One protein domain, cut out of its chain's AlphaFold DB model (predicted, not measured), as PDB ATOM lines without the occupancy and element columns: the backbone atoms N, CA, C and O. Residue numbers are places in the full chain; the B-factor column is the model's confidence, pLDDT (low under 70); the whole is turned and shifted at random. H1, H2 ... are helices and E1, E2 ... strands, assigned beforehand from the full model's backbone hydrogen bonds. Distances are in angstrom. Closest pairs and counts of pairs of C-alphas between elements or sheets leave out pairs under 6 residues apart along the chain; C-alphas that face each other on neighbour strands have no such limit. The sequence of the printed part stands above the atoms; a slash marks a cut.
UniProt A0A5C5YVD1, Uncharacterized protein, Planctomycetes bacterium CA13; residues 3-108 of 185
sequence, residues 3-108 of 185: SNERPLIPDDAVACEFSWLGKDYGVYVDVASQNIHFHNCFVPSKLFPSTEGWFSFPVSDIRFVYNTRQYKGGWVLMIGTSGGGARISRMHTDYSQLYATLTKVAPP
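This is residues 3 to 108 of the 185 residues of an uncharacterized protein of Planctomycetes bacterium CA13 (UniProt A0A5C5YVD1). Two antiparallel sheets, E1 to E4 and E5 to E7, stand as a V, with E7 near E2 and E3 where they come together, and helix H1 fills the opening between them. The printed part has 106 residues, mostly strand by class, with seven named strands and then one named helix. Each sheet is a meander in chain order, each strand the antiparallel neighbour of the one before. The whole is compact, with a radius of gyration of the C-alphas of 12.9 A and spans of 37 by 30 by 27 A.

E1, residues 14 to 20, begins at C-alpha 14 (182.000, 152.401, 202.378) and measures 19.7 A. E2 is residues 23 to 30, 22.6 A; E3 is 35 to 39; E4 is 54 to 58. E5 is 64 to 70, E6 is 73 to 80, 20.2 A, and E7 is 85 to 89. H1, residues 95 to 105, measures 15.4 A and ends at C-alpha 105 (170.505, 149.295, 203.110).

Hairpin E1 and E2 has N 16 and O 27 at 2.8 A, within hydrogen-bond range, as are N 28 and O 37, 2.9 A, in E2 and E3, and N 36 and O 57, 2.8 A, in E3 and E4. In the other sheet, N 68 and O 76 of E5 and E6 are 2.9 A apart, and N 77 and O 88 of E6 and E7 2.8 A. H1 is on both sheets: 9.0 A over the first, over E1 and E2, closest at C-alphas 14 and 98, 6.0 A; and 10.1 A over the second, over E5 and E6, closest at C-alphas 65 and 103, 7.2 A. In H1, 6 of 7 O i to N i+4 pairs are within range.

The C-alphas farthest apart, of Ala 32 and Lys 72, are 37.0 A apart. The printed part has no cut. The link E3 to E4 is long; pLDDT is under 70 at residues 3, 43 to 50 and 71 to 73.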
ATOM      1  N   SER A   3     185.087 140.433 218.139       62.59
ATOM      2  CA  SER A   3     186.446 139.938 217.939       62.59
ATOM      3  C   SER A   3     187.385 141.124 218.066       62.59
ATOM      4  O   SER A   3     187.212 142.118 217.377       62.59
ATOM      5  N   ASN A   4     188.417 141.032 218.902       70.50
ATOM      6  CA  ASN A   4     189.456 142.071 218.927       70.50
ATOM      7  C   ASN A   4     190.274 142.115 217.620       70.50
ATOM      8  O   ASN A   4     191.062 143.033 217.413       70.50
ATOM      9  N   GLU A   5     190.084 141.130 216.743       82.44
ATOM     10  CA  GLU A   5     190.687 141.060 215.421       82.44
ATOM     11  C   GLU A   5     189.891 141.884 214.406       82.44
ATOM     12  O   GLU A   5     188.656 141.845 214.378       82.44
ATOM     13  N   ARG A   6     190.623 142.622 213.563       88.25
ATOM     14  CA  ARG A   6     190.060 143.400 212.459       88.25
ATOM     15  C   ARG A   6     189.367 142.445 211.476       88.25
ATOM     16  O   ARG A   6     190.037 141.546 210.963       88.25
ATOM     17  N   PRO A   7     188.068 142.630 211.183       87.94
ATOM     18  CA  PRO A   7     187.388 141.833 210.174       87.94
ATOM     19  C   PRO A   7     187.981 142.114 208.789       87.94
ATOM     20  O   PRO A   7     188.530 143.187 208.535       87.94
ATOM     21  N   LEU A   8     187.853 141.147 207.882       88.88
ATOM     22  CA  LEU A   8     188.155 141.351 206.468       88.88
ATOM     23  C   LEU A   8     187.160 142.372 205.908       88.88
ATOM     24  O   LEU A   8     185.973 142.079 205.810       88.88
ATOM     25  N   ILE A   9     187.650 143.571 205.597       88.12
ATOM     26  CA  ILE A   9     186.862 144.651 204.999       88.12
ATOM     27  C   ILE A   9     187.232 144.681 203.516       88.12
ATOM     28  O   ILE A   9     188.414 144.865 203.217       88.12
ATOM     29  N   PRO A  10     186.278 144.460 202.601       89.19
ATOM     30  CA  PRO A  10     186.564 144.495 201.176       89.19
ATOM     31  C   PRO A  10     186.825 145.933 200.699       89.19
ATOM     32  O   PRO A  10     186.368 146.898 201.313       89.19
ATOM     33  N   ASP A  11     187.570 146.079 199.601       88.38
ATOM     34  CA  ASP A  11     188.024 147.384 199.086       88.38
ATOM     35  C   ASP A  11     186.875 148.290 198.603       88.38
ATOM     36  O   ASP A  11     187.046 149.501 198.468       88.38
ATOM     37  N   ASP A  12     185.701 147.717 198.335       88.88
ATOM     38  CA  ASP A  12     184.485 148.426 197.936       88.88
ATOM     39  C   ASP A  12     183.600 148.838 199.126       88.88
ATOM     40  O   ASP A  12     182.559 149.477 198.936       88.88
ATOM     41  N   ALA A  13     184.001 148.505 200.358       90.88
ATOM     42  CA  ALA A  13     183.272 148.900 201.551       90.88
ATOM     43  C   ALA A  13     183.269 150.424 201.716       90.88
ATOM     44  O   ALA A  13     184.286 151.107 201.587       90.88
ATOM     45  N   VAL A  14     182.109 150.972 202.077       93.12
ATOM     46  CA  VAL A  14     182.000 152.401 202.378       93.12
ATOM     47  C   VAL A  14     182.495 152.632 203.797       93.12
ATOM     48  O   VAL A  14     181.848 152.212 204.758       93.12
ATOM     49  N   ALA A  15     183.636 153.302 203.917       92.75
ATOM     50  CA  ALA A  15     184.283 153.601 205.184       92.75
ATOM     51  C   ALA A  15     184.068 155.063 205.589       92.75
ATOM     52  O   ALA A  15     184.073 155.964 204.758       92.75
ATOM     53  N   CYS A  16     183.917 155.302 206.887       92.81
ATOM     54  CA  CYS A  16     184.094 156.615 207.489       92.81
ATOM     55  C   CYS A  16     185.006 156.448 208.698       92.81
ATOM     56  O   CYS A  16     184.592 155.921 209.736       92.81
ATOM     57  N   GLU A  17     186.252 156.876 208.538       91.25
ATOM     58  CA  GLU A  17     187.278 156.839 209.573       91.25
ATOM     59  C   GLU A  17     187.455 158.229 210.181       91.25
ATOM     60  O   GLU A  17     187.410 159.255 209.497       91.25
ATOM     61  N   PHE A  18     187.632 158.279 211.496       88.19
ATOM     62  CA  PHE A  18     187.820 159.531 212.208       88.19
ATOM     63  C   PHE A  18     188.648 159.335 213.468       88.19
ATOM     64  O   PHE A  18     188.535 158.328 214.154       88.19
ATOM     65  N   SER A  19     189.456 160.337 213.807       85.12
ATOM     66  CA  SER A  19     190.252 160.318 215.032       85.12
ATOM     67  C   SER A  19     189.601 161.188 216.102       85.12
ATOM     68  O   SER A  19     189.193 162.325 215.840       85.12
ATOM     69  N   TRP A  20     189.497 160.667 217.322       78.50
ATOM     70  CA  TRP A  20     189.009 161.411 218.479       78.50
ATOM     71  C   TRP A  20     189.889 161.120 219.693       78.50
ATOM     72  O   TRP A  20     190.149 159.971 220.034       78.50
ATOM     73  N   LEU A  21     190.391 162.174 220.344       80.69
ATOM     74  CA  LEU A  21     191.294 162.058 221.501       80.69
ATOM     75  C   LEU A  21     192.533 161.170 221.239       80.69
ATOM     76  O   LEU A  21     193.005 160.479 222.137       80.69
ATOM     77  N   GLY A  22     193.053 161.185 220.005       80.88
ATOM     78  CA  GLY A  22     194.234 160.408 219.609       80.88
ATOM     79  C   GLY A  22     193.982 158.911 219.409       80.88
ATOM     80  O   GLY A  22     194.939 158.153 219.293       80.88
ATOM     81  N   LYS A  23     192.716 158.480 219.390       84.31
ATOM     82  CA  LYS A  23     192.311 157.124 219.008       84.31
ATOM     83  C   LYS A  23     191.572 157.157 217.682       84.31
ATOM     84  O   LYS A  23     190.808 158.089 217.429       84.31
ATOM     85  N   ASP A  24     191.756 156.111 216.889       88.38
ATOM     86  CA  ASP A  24     191.092 155.970 215.599       88.38
ATOM     87  C   ASP A  24     189.783 155.206 215.754       88.38
ATOM     88  O   ASP A  24     189.724 154.137 216.363       88.38
ATOM     89  N   TYR A  25     188.732 155.769 215.185       89.94
ATOM     90  CA  TYR A  25     187.382 155.240 215.146       89.94
ATOM     91  C   TYR A  25     187.005 155.020 213.689       89.94
ATOM     92  O   TYR A  25     187.486 155.717 212.794       89.94
ATOM     93  N   GLY A  26     186.130 154.057 213.437       91.62
ATOM     94  CA  GLY A  26     185.711 153.775 212.074       91.62
ATOM     95  C   GLY A  26     184.378 153.067 212.008       91.62
ATOM     96  O   GLY A  26     184.058 152.241 212.864       91.62
ATOM     97  N   VAL A  27     183.616 153.392 210.971       93.25
ATOM     98  CA  VAL A  27     182.419 152.655 210.577       93.25
ATOM     99  C   VAL A  27     182.571 152.244 209.126       93.25
ATOM    100  O   VAL A  27     182.830 153.089 208.274       93.25
ATOM    101  N   TYR A  28     182.393 150.955 208.860       94.62
ATOM    102  CA  TYR A  28     182.553 150.366 207.537       94.62
ATOM    103  C   TYR A  28     181.281 149.613 207.187       94.62
ATOM    104  O   TYR A  28     180.812 148.794 207.975       94.62
ATOM    105  N   VAL A  29     180.720 149.893 206.019       94.56
ATOM    106  CA  VAL A  29     179.541 149.196 205.508       94.56
ATOM    107  C   VAL A  29     179.977 148.330 204.341       94.56
ATOM    108  O   VAL A  29     180.280 148.840 203.263       94.56
ATOM    109  N   ASP A  30     180.000 147.024 204.578       94.12
ATOM    110  CA  ASP A  30     180.216 146.012 203.555       94.12
ATOM    111  C   ASP A  30     178.861 145.643 202.941       94.12
ATOM    112  O   ASP A  30     178.033 144.934 203.524       94.12
ATOM    113  N   VAL A  31     178.625 146.174 201.743       89.69
ATOM    114  CA  VAL A  31     177.382 145.963 201.000       89.69
ATOM    115  C   VAL A  31     177.305 144.536 200.452       89.69
ATOM    116  O   VAL A  31     176.206 143.985 200.370       89.69
ATOM    117  N   ALA A  32     178.437 143.914 200.118       90.38
ATOM    118  CA  ALA A  32     178.479 142.570 199.553       90.38
ATOM    119  C   ALA A  32     178.139 141.510 200.608       90.38
ATOM    120  O   ALA A  32     177.307 140.636 200.355       90.38
ATOM    121  N   SER A  33     178.723 141.611 201.805       89.44
ATOM    122  CA  SER A  33     178.438 140.685 202.911       89.44
ATOM    123  C   SER A  33     177.239 141.094 203.774       89.44
ATOM    124  O   SER A  33     176.849 140.339 204.666       89.44
ATOM    125  N   GLN A  34     176.630 142.255 203.499       92.62
ATOM    126  CA  GLN A  34     175.516 142.825 204.269       92.62
ATOM    127  C   GLN A  34     175.863 143.012 205.754       92.62
ATOM    128  O   GLN A  34     175.027 142.792 206.635       92.62
ATOM    129  N   ASN A  35     177.091 143.452 206.038       94.19
ATOM    130  CA  ASN A  35     177.569 143.707 207.394       94.19
ATOM    131  C   ASN A  35     177.978 145.166 207.595       94.19
ATOM    132  O   ASN A  35     178.437 145.859 206.689       94.19
ATOM    133  N   ILE A  36     177.819 145.623 208.831       93.94
ATOM    134  CA  ILE A  36     178.382 146.867 209.329       93.94
ATOM    135  C   ILE A  36     179.433 146.538 210.388       93.94
ATOM    136  O   ILE A  36     179.181 145.798 211.344       93.94
ATOM    137  N   HIS A  37     180.623 147.093 210.202       93.50
ATOM    138  CA  HIS A  37     181.763 146.926 211.087       93.50
ATOM    139  C   HIS A  37     182.045 148.239 211.798       93.50
ATOM    140  O   HIS A  37     182.001 149.319 211.207       93.50
ATOM    141  N   PHE A  38     182.376 148.129 213.072       92.44
ATOM    142  CA  PHE A  38     182.681 149.251 213.931       92.44
ATOM    143  C   PHE A  38     184.061 149.058 214.549       92.44
ATOM    144  O   PHE A  38     184.389 147.962 215.007       92.44
ATOM    145  N   HIS A  39     184.840 150.136 214.590       91.69
ATOM    146  CA  HIS A  39     186.153 150.195 215.221       91.69
ATOM    147  C   HIS A  39     186.153 151.258 216.319       91.69
ATOM    148  O   HIS A  39     185.821 152.414 216.046       91.69
ATOM    149  N   ASN A  40     186.475 150.868 217.556       87.75
ATOM    150  CA  ASN A  40     186.477 151.718 218.755       87.75
ATOM    151  C   ASN A  40     185.162 152.472 219.018       87.75
ATOM    152  O   ASN A  40     185.132 153.425 219.793       87.75
ATOM    153  N   CYS A  41     184.049 152.067 218.403       84.38
ATOM    154  CA  CYS A  41     182.770 152.757 218.549       84.38
ATOM    155  C   CYS A  41     182.054 152.386 219.858       84.38
ATOM    156  O   CYS A  41     182.475 151.515 220.618       84.38
ATOM    157  N   PHE A  42     180.966 153.100 220.138       77.75
ATOM    158  CA  PHE A  42     180.216 152.991 221.382       77.75
ATOM    159  C   PHE A  42     179.492 151.643 221.487       77.75
ATOM    160  O   PHE A  42     178.727 151.272 220.602       77.75
ATOM    161  N   VAL A  43     179.657 150.955 222.614       62.41
ATOM    162  CA  VAL A  43     178.855 149.786 222.990       62.41
ATOM    163  C   VAL A  43     177.959 150.186 224.170       62.41
ATOM    164  O   VAL A  43     178.487 150.553 225.228       62.41
ATOM    165  N   PRO A  44     176.615 150.168 224.031       55.50
ATOM    166  CA  PRO A  44     175.721 150.430 225.152       55.50
ATOM    167  C   PRO A  44     175.884 149.319 226.195       55.50
ATOM    168  O   PRO A  44     175.289 148.251 226.086       55.50
ATOM    169  N   SER A  45     176.689 149.565 227.229       46.66
ATOM    170  CA  SER A  45     176.692 148.740 228.437       46.66
ATOM    171  C   SER A  45     175.713 149.322 229.463       46.66
ATOM    172  O   SER A  45     175.456 150.527 229.488       46.66
ATOM    173  N   LYS A  46     175.159 148.460 230.324       44.97
ATOM    174  CA  LYS A  46     174.079 148.797 231.269       44.97
ATOM    175  C   LYS A  46     174.441 149.866 232.314       44.97
ATOM    176  O   LYS A  46     173.528 150.374 232.956       44.97
ATOM    177  N   LEU A  47     175.723 150.198 232.511       41.22
ATOM    178  CA  LEU A  47     176.151 151.149 233.551       41.22
ATOM    179  C   LEU A  47     177.258 152.123 233.114       41.22
ATOM    180  O   LEU A  47     177.247 153.262 233.570       41.22
ATOM    181  N   PHE A  48     178.172 151.732 232.215       48.50
ATOM    182  CA  PHE A  48     179.231 152.621 231.717       48.50
ATOM    183  C   PHE A  48     179.510 152.374 230.235       48.50
ATOM    184  O   PHE A  48     179.824 151.242 229.864       48.50
ATOM    185  N   PRO A  49     179.417 153.389 229.368       57.44
ATOM    186  CA  PRO A  49     179.693 153.197 227.954       57.44
ATOM    187  C   PRO A  49     181.158 152.806 227.749       57.44
ATOM    188  O   PRO A  49     182.063 153.529 228.159       57.44
ATOM    189  N   SER A  50     181.373 151.643 227.137       66.62
ATOM    190  CA  SER A  50     182.702 151.132 226.801       66.62
ATOM    191  C   SER A  50     182.915 151.225 225.291       66.62
ATOM    192  O   SER A  50     181.960 151.124 224.517       66.62
ATOM    193  N   THR A  51     184.160 151.438 224.877       70.75
ATOM    194  CA  THR A  51     184.585 151.321 223.479       70.75
ATOM    195  C   THR A  51     185.259 149.971 223.309       70.75
ATOM    196  O   THR A  51     186.256 149.703 223.983       70.75
ATOM    197  N   GLU A  52     184.732 149.129 222.430       70.56
ATOM    198  CA  GLU A  52     185.371 147.864 222.059       70.56
ATOM    199  C   GLU A  52     186.183 148.024 220.773       70.56
ATOM    200  O   GLU A  52     185.851 148.869 219.945       70.56
ATOM    201  N   GLY A  53     187.236 147.210 220.620       82.06
ATOM    202  CA  GLY A  53     188.166 147.271 219.491       82.06
ATOM    203  C   GLY A  53     187.455 147.114 218.152       82.06
ATOM    204  O   GLY A  53     187.233 148.105 217.471       82.06
ATOM    205  N   TRP A  54     187.063 145.893 217.787       89.06
ATOM    206  CA  TRP A  54     186.286 145.630 216.577       89.06
ATOM    207  C   TRP A  54     185.019 144.847 216.900       89.06
ATOM    208  O   TRP A  54     185.021 143.890 217.675       89.06
ATOM    209  N   PHE A  55     183.915 145.239 216.279       89.12
ATOM    210  CA  PHE A  55     182.683 144.468 216.339       89.12
ATOM    211  C   PHE A  55     181.883 144.624 215.055       89.12
ATOM    212  O   PHE A  55     181.900 145.666 214.403       89.12
ATOM    213  N   SER A  56     181.193 143.548 214.687       91.25
ATOM    214  CA  SER A  56     180.448 143.465 213.432       91.25
ATOM    215  C   SER A  56     179.034 142.967 213.676       91.25
ATOM    216  O   SER A  56     178.821 142.040 214.473       91.25
ATOM    217  N   PHE A  57     178.090 143.577 212.968       91.62
ATOM    218  CA  PHE A  57     176.676 143.234 212.984       91.62
ATOM    219  C   PHE A  57     176.145 143.154 211.551       91.62
ATOM    220  O   PHE A  57     176.615 143.901 210.694       91.62
ATOM    221  N   PRO A  58     175.152 142.294 211.281       93.25
ATOM    222  CA  PRO A  58     174.456 142.347 210.009       93.25
ATOM    223  C   PRO A  58     173.725 143.689 209.885       93.25
ATOM    224  O   PRO A  58     173.213 144.224 210.871       93.25
ATOM    225  N   VAL A  59     173.637 144.224 208.669       92.38
ATOM    226  CA  VAL A  59     172.920 145.479 208.375       92.38
ATOM    227  C   VAL A  59     171.451 145.400 208.813       92.38
ATOM    228  O   VAL A  59     170.875 146.396 209.245       92.38
ATOM    229  N   SER A  60     170.855 144.206 208.796       89.75
ATOM    230  CA  SER A  60     169.497 143.956 209.289       89.75
ATOM    231  C   SER A  60     169.320 144.144 210.803       89.75
ATOM    232  O   SER A  60     168.187 144.282 211.259       89.75
ATOM    233  N   ASP A  61     170.402 144.168 211.590       90.31
ATOM    234  CA  ASP A  61     170.349 144.456 213.031       90.31
ATOM    235  C   ASP A  61     170.441 145.957 213.349       90.31
ATOM    236  O   ASP A  61     170.326 146.360 214.510       90.31
ATOM    237  N   ILE A  62     170.626 146.807 212.336       89.88
ATOM    238  CA  ILE A  62     170.566 148.254 212.522       89.88
ATOM    239  C   ILE A  62     169.153 148.623 212.980       89.88
ATOM    240  O   ILE A  62     168.166 148.388 212.293       89.88
ATOM    241  N   ARG A  63     169.061 149.203 214.175       85.56
ATOM    242  CA  ARG A  63     167.807 149.626 214.804       85.56
ATOM    243  C   ARG A  63     167.451 151.048 214.436       85.56
ATOM    244  O   ARG A  63     166.276 151.379 214.345       85.56
ATOM    245  N   PHE A  64     168.454 151.897 214.243       84.44
ATOM    246  CA  PHE A  64     168.231 153.263 213.806       84.44
ATOM    247  C   PHE A  64     169.434 153.836 213.059       84.44
ATOM    248  O   PHE A  64     170.590 153.592 213.414       84.44
ATOM    249  N   VAL A  65     169.127 154.662 212.064       87.88
ATOM    250  CA  VAL A  65     170.032 155.554 211.343       87.88
ATOM    251  C   VAL A  65     169.320 156.892 211.204       87.88
ATOM    252  O   VAL A  65     168.307 157.008 210.513       87.88
ATOM    253  N   TYR A  66     169.819 157.926 211.872       83.38
ATOM    254  CA  TYR A  66     169.251 159.261 211.713       83.38
ATOM    255  C   TYR A  66     170.278 160.360 211.935       83.38
ATOM    256  O   TYR A  66     171.241 160.219 212.689       83.38
ATOM    257  N   ASN A  67     170.026 161.495 211.290       83.00
ATOM    258  CA  ASN A  67     170.782 162.711 211.511       83.00
ATOM    259  C   ASN A  67     170.111 163.557 212.584       83.00
ATOM    260  O   ASN A  67     168.932 163.885 212.493       83.00
ATOM    261  N   THR A  68     170.888 163.950 213.586       78.44
ATOM    262  CA  THR A  68     170.448 164.864 214.635       78.44
ATOM    263  C   THR A  68     171.369 166.063 214.723       78.44
ATOM    264  O   THR A  68     172.579 165.973 214.505       78.44
ATOM    265  N   ARG A  69     170.794 167.210 215.076       73.56
ATOM    266  CA  ARG A  69     171.557 168.421 215.358       73.56
ATOM    267  C   ARG A  69     172.067 168.363 216.794       73.56
ATOM    268  O   ARG A  69     171.291 168.114 217.714       73.56
ATOM    269  N   GLN A  70     173.359 168.585 217.004       71.31
ATOM    270  CA  GLN A  70     173.905 168.696 218.356       71.31
ATOM    271  C   GLN A  70     173.738 170.138 218.853       71.31
ATOM    272  O   GLN A  70     173.936 171.079 218.086       71.31
ATOM    273  N   TYR A  71     173.411 170.318 220.140       49.41
ATOM    274  CA  TYR A  71     173.023 171.608 220.751       49.41
ATOM    275  C   TYR A  71     174.029 172.761 220.535       49.41
ATOM    276  O   TYR A  71     173.661 173.925 220.633       49.41
ATOM    277  N   LYS A  72     175.290 172.462 220.187       60.31
ATOM    278  CA  LYS A  72     176.327 173.453 219.842       60.31
ATOM    279  C   LYS A  72     177.240 173.041 218.675       60.31
ATOM    280  O   LYS A  72     178.285 173.650 218.490       60.31
ATOM    281  N   GLY A  73     176.892 172.015 217.897       59.41
ATOM    282  CA  GLY A  73     177.851 171.424 216.958       59.41
ATOM    283  C   GLY A  73     177.208 170.617 215.844       59.41
ATOM    284  O   GLY A  73     176.933 169.441 216.023       59.41
ATOM    285  N   GLY A  74     177.008 171.254 214.690       76.00
ATOM    286  CA  GLY A  74     176.756 170.581 213.413       76.00
ATOM    287  C   GLY A  74     175.627 169.540 213.379       76.00
ATOM    288  O   GLY A  74     174.793 169.414 214.278       76.00
ATOM    289  N   TRP A  75     175.596 168.814 212.266       79.81
ATOM    290  CA  TRP A  75     174.791 167.608 212.107       79.81
ATOM    291  C   TRP A  75     175.641 166.396 212.462       79.81
ATOM    292  O   TRP A  75     176.829 166.353 212.141       79.81
ATOM    293  N   VAL A  76     175.024 165.425 213.118       84.12
ATOM    294  CA  VAL A  76     175.667 164.191 213.552       84.12
ATOM    295  C   VAL A  76     174.803 163.021 213.118       84.12
ATOM    296  O   VAL A  76     173.600 163.020 213.375       84.12
ATOM    297  N   LEU A  77     175.428 162.034 212.488       86.75
ATOM    298  CA  LEU A  77     174.822 160.754 212.172       86.75
ATOM    299  C   LEU A  77     174.898 159.844 213.395       86.75
ATOM    300  O   LEU A  77     175.972 159.619 213.956       86.75
ATOM    301  N   MET A  78     173.738 159.347 213.802       86.88
ATOM    302  CA  MET A  78     173.575 158.361 214.857       86.88
ATOM    303  C   MET A  78     173.227 157.025 214.212       86.88
ATOM    304  O   MET A  78     172.250 156.943 213.465       86.88
ATOM    305  N   ILE A  79     174.016 155.998 214.515       88.69
ATOM    306  CA  ILE A  79     173.796 154.616 214.086       88.69
ATOM    307  C   ILE A  79     173.700 153.767 215.347       88.69
ATOM    308  O   ILE A  79     174.553 153.899 216.227       88.69
ATOM    309  N   GLY A  80     172.704 152.894 215.439       87.19
ATOM    310  CA  GLY A  80     172.602 151.945 216.543       87.19
ATOM    311  C   GLY A  80     172.159 150.567 216.098       87.19
ATOM    312  O   GLY A  80     171.319 150.426 215.211       87.19
ATOM    313  N   THR A  81     172.726 149.561 216.748       87.62
ATOM    314  CA  THR A  81     172.424 148.136 216.608       87.62
ATOM    315  C   THR A  81     172.014 147.566 217.969       87.62
ATOM    316  O   THR A  81     171.936 148.292 218.969       87.62
ATOM    317  N   SER A  82     171.741 146.262 218.038       82.31
ATOM    318  CA  SER A  82     171.410 145.598 219.307       82.31
ATOM    319  C   SER A  82     172.558 145.610 220.327       82.31
ATOM    320  O   SER A  82     172.308 145.600 221.531       82.31
ATOM    321  N   GLY A  83     173.808 145.651 219.858       77.12
ATOM    322  CA  GLY A  83     174.996 145.546 220.707       77.12
ATOM    323  C   GLY A  83     175.987 146.695 220.568       77.12
ATOM    324  O   GLY A  83     177.063 146.622 221.145       77.12
ATOM    325  N   GLY A  84     175.671 147.749 219.818       80.62
ATOM    326  CA  GLY A  84     176.626 148.817 219.543       80.62
ATOM    327  C   GLY A  84     176.009 150.021 218.855       80.62
ATOM    328  O   GLY A  84     174.829 150.049 218.520       80.62
ATOM    329  N   GLY A  85     176.817 151.047 218.647       85.69
ATOM    330  CA  GLY A  85     176.429 152.225 217.900       85.69
ATOM    331  C   GLY A  85     177.601 153.147 217.621       85.69
ATOM    332  O   GLY A  85     178.668 153.061 218.225       85.69
ATOM    333  N   ALA A  86     177.386 154.068 216.696       87.38
ATOM    334  CA  ALA A  86     178.361 155.081 216.344       87.38
ATOM    335  C   ALA A  86     177.708 156.453 216.277       87.38
ATOM    336  O   ALA A  86     176.533 156.614 215.935       87.38
ATOM    337  N   ARG A  87     178.522 157.452 216.605       86.19
ATOM    338  CA  ARG A  87     178.182 158.861 216.517       86.19
ATOM    339  C   ARG A  87     179.215 159.532 215.626       86.19
ATOM    340  O   ARG A  87     180.361 159.672 216.037       86.19
ATOM    341  N   ILE A  88     178.798 159.978 214.449       87.06
ATOM    342  CA  ILE A  88     179.711 160.500 213.427       87.06
ATOM    343  C   ILE A  88     179.335 161.943 213.106       87.06
ATOM    344  O   ILE A  88     178.206 162.229 212.705       87.06
ATOM    345  N   SER A  89     180.266 162.876 213.291       86.44
ATOM    346  CA  SER A  89     180.073 164.269 212.877       86.44
ATOM    347  C   SER A  89     180.053 164.397 211.352       86.44
ATOM    348  O   SER A  89     180.855 163.772 210.664       86.44
ATOM    349  N   ARG A  90     179.213 165.291 210.822       86.00
ATOM    350  CA  ARG A  90     179.171 165.632 209.387       86.00
ATOM    351  C   ARG A  90     180.494 166.178 208.833       86.00
ATOM    352  O   ARG A  90     180.665 166.239 207.622       86.00
ATOM    353  N   MET A  91     181.406 166.600 209.704       84.50
ATOM    354  CA  MET A  91     182.707 167.152 209.315       84.50
ATOM    355  C   MET A  91     183.724 166.075 208.908       84.50
ATOM    356  O   MET A  91     184.793 166.429 208.422       84.50
ATOM    357  N   HIS A  92     183.431 164.790 209.133       86.12
ATOM    358  CA  HIS A  92     184.334 163.704 208.760       86.12
ATOM    359  C   HIS A  92     184.232 163.363 207.275       86.12
ATOM    360  O   HIS A  92     183.174 163.503 206.654       86.12
ATOM    361  N   THR A  93     185.354 162.913 206.719       83.69
ATOM    362  CA  THR A  93     185.465 162.460 205.334       83.69
ATOM    363  C   THR A  93     184.486 161.312 205.082       83.69
ATOM    364  O   THR A  93     184.197 160.525 205.981       83.69
ATOM    365  N   ASP A  94     183.907 161.277 203.883       89.56
ATOM    366  CA  ASP A  94     182.998 160.218 203.415       89.56
ATOM    367  C   ASP A  94     181.684 160.055 204.198       89.56
ATOM    368  O   ASP A  94     180.870 159.177 203.909       89.56
ATOM    369  N   TYR A  95     181.384 160.986 205.112       89.62
ATOM    370  CA  TYR A  95     180.120 161.039 205.848       89.62
ATOM    371  C   TYR A  95     178.888 160.993 204.929       89.62
ATOM    372  O   TYR A  95     177.918 160.289 205.213       89.62
ATOM    373  N   SER A  96     178.897 161.760 203.834       89.56
ATOM    374  CA  SER A  96     177.767 161.833 202.899       89.56
ATOM    375  C   SER A  96     177.536 160.506 202.185       89.56
ATOM    376  O   SER A  96     176.385 160.106 202.005       89.56
ATOM    377  N   GLN A  97     178.617 159.823 201.809       92.50
ATOM    378  CA  GLN A  97     178.567 158.523 201.156       92.50
ATOM    379  C   GLN A  97     178.100 157.449 202.137       92.50
ATOM    380  O   GLN A  97     177.179 156.703 201.814       92.50
ATOM    381  N   LEU A  98     178.639 157.433 203.360       92.69
ATOM    382  CA  LEU A  98     178.198 156.523 204.415       92.69
ATOM    383  C   LEU A  98     176.704 156.696 204.712       92.69
ATOM    384  O   LEU A  98     175.962 155.714 204.735       92.69
ATOM    385  N   TYR A  99     176.244 157.937 204.891       90.88
ATOM    386  CA  TYR A  99     174.833 158.219 205.140       90.88
ATOM    387  C   TYR A  99     173.945 157.741 203.988       90.88
ATOM    388  O   TYR A  99     172.948 157.069 204.233       90.88
ATOM    389  N   ALA A 100     174.317 158.047 202.740       91.62
ATOM    390  CA  ALA A 100     173.554 157.647 201.560       91.62
ATOM    391  C   ALA A 100     173.511 156.126 201.352       91.62
ATOM    392  O   ALA A 100     172.529 155.611 200.820       91.62
ATOM    393  N   THR A 101     174.562 155.406 201.741       92.81
ATOM    394  CA  THR A 101     174.578 153.941 201.699       92.81
ATOM    395  C   THR A 101     173.686 153.374 202.792       92.81
ATOM    396  O   THR A 101     172.802 152.574 202.497       92.81
ATOM    397  N   LEU A 102     173.840 153.838 204.036       90.81
ATOM    398  CA  LEU A 102     173.050 153.359 205.169       90.81
ATOM    399  C   LEU A 102     171.553 153.595 204.987       90.81
ATOM    400  O   LEU A 102     170.776 152.701 205.286       90.81
ATOM    401  N   THR A 103     171.129 154.738 204.449       87.88
ATOM    402  CA  THR A 103     169.700 154.989 204.190       87.88
ATOM    403  C   THR A 103     169.106 154.089 203.108       87.88
ATOM    404  O   THR A 103     167.886 153.963 203.043       87.88
ATOM    405  N   LYS A 104     169.933 153.464 202.262       88.12
ATOM    406  CA  LYS A 104     169.484 152.494 201.253       88.12
ATOM    407  C   LYS A 104     169.415 151.070 201.791       88.12
ATOM    408  O   LYS A 104     168.555 150.317 201.348       88.12
ATOM    409  N   VAL A 105     170.345 150.692 202.670       88.69
ATOM    410  CA  VAL A 105     170.505 149.295 203.110       88.69
ATOM    411  C   VAL A 105     169.919 149.019 204.493       88.69
ATOM    412  O   VAL A 105     169.525 147.890 204.764       88.69
ATOM    413  N   ALA A 106     169.857 150.021 205.373       86.25
ATOM    414  CA  ALA A 106     169.324 149.844 206.715       86.25
ATOM    415  C   ALA A 106     167.795 149.676 206.676       86.25
ATOM    416  O   ALA A 106     167.119 150.326 205.870       86.25
ATOM    417  N   PRO A 107     167.228 148.837 207.559       83.00
ATOM    418  CA  PRO A 107     165.786 148.762 207.721       83.00
ATOM    419  C   PRO A 107     165.225 150.101 208.242       83.00
ATOM    420  O   PRO A 107     165.971 150.927 208.783       83.00
ATOM    421  N   PRO A 108     163.905 150.329 208.111       78.00
ATOM    422  CA  PRO A 108     163.247 151.487 208.704       78.00
ATOM    423  C   PRO A 108     163.563 151.595 210.200       78.00
ATOM    424  O   PRO A 108     163.586 150.586 210.905       78.00
TER     425      PRO A 108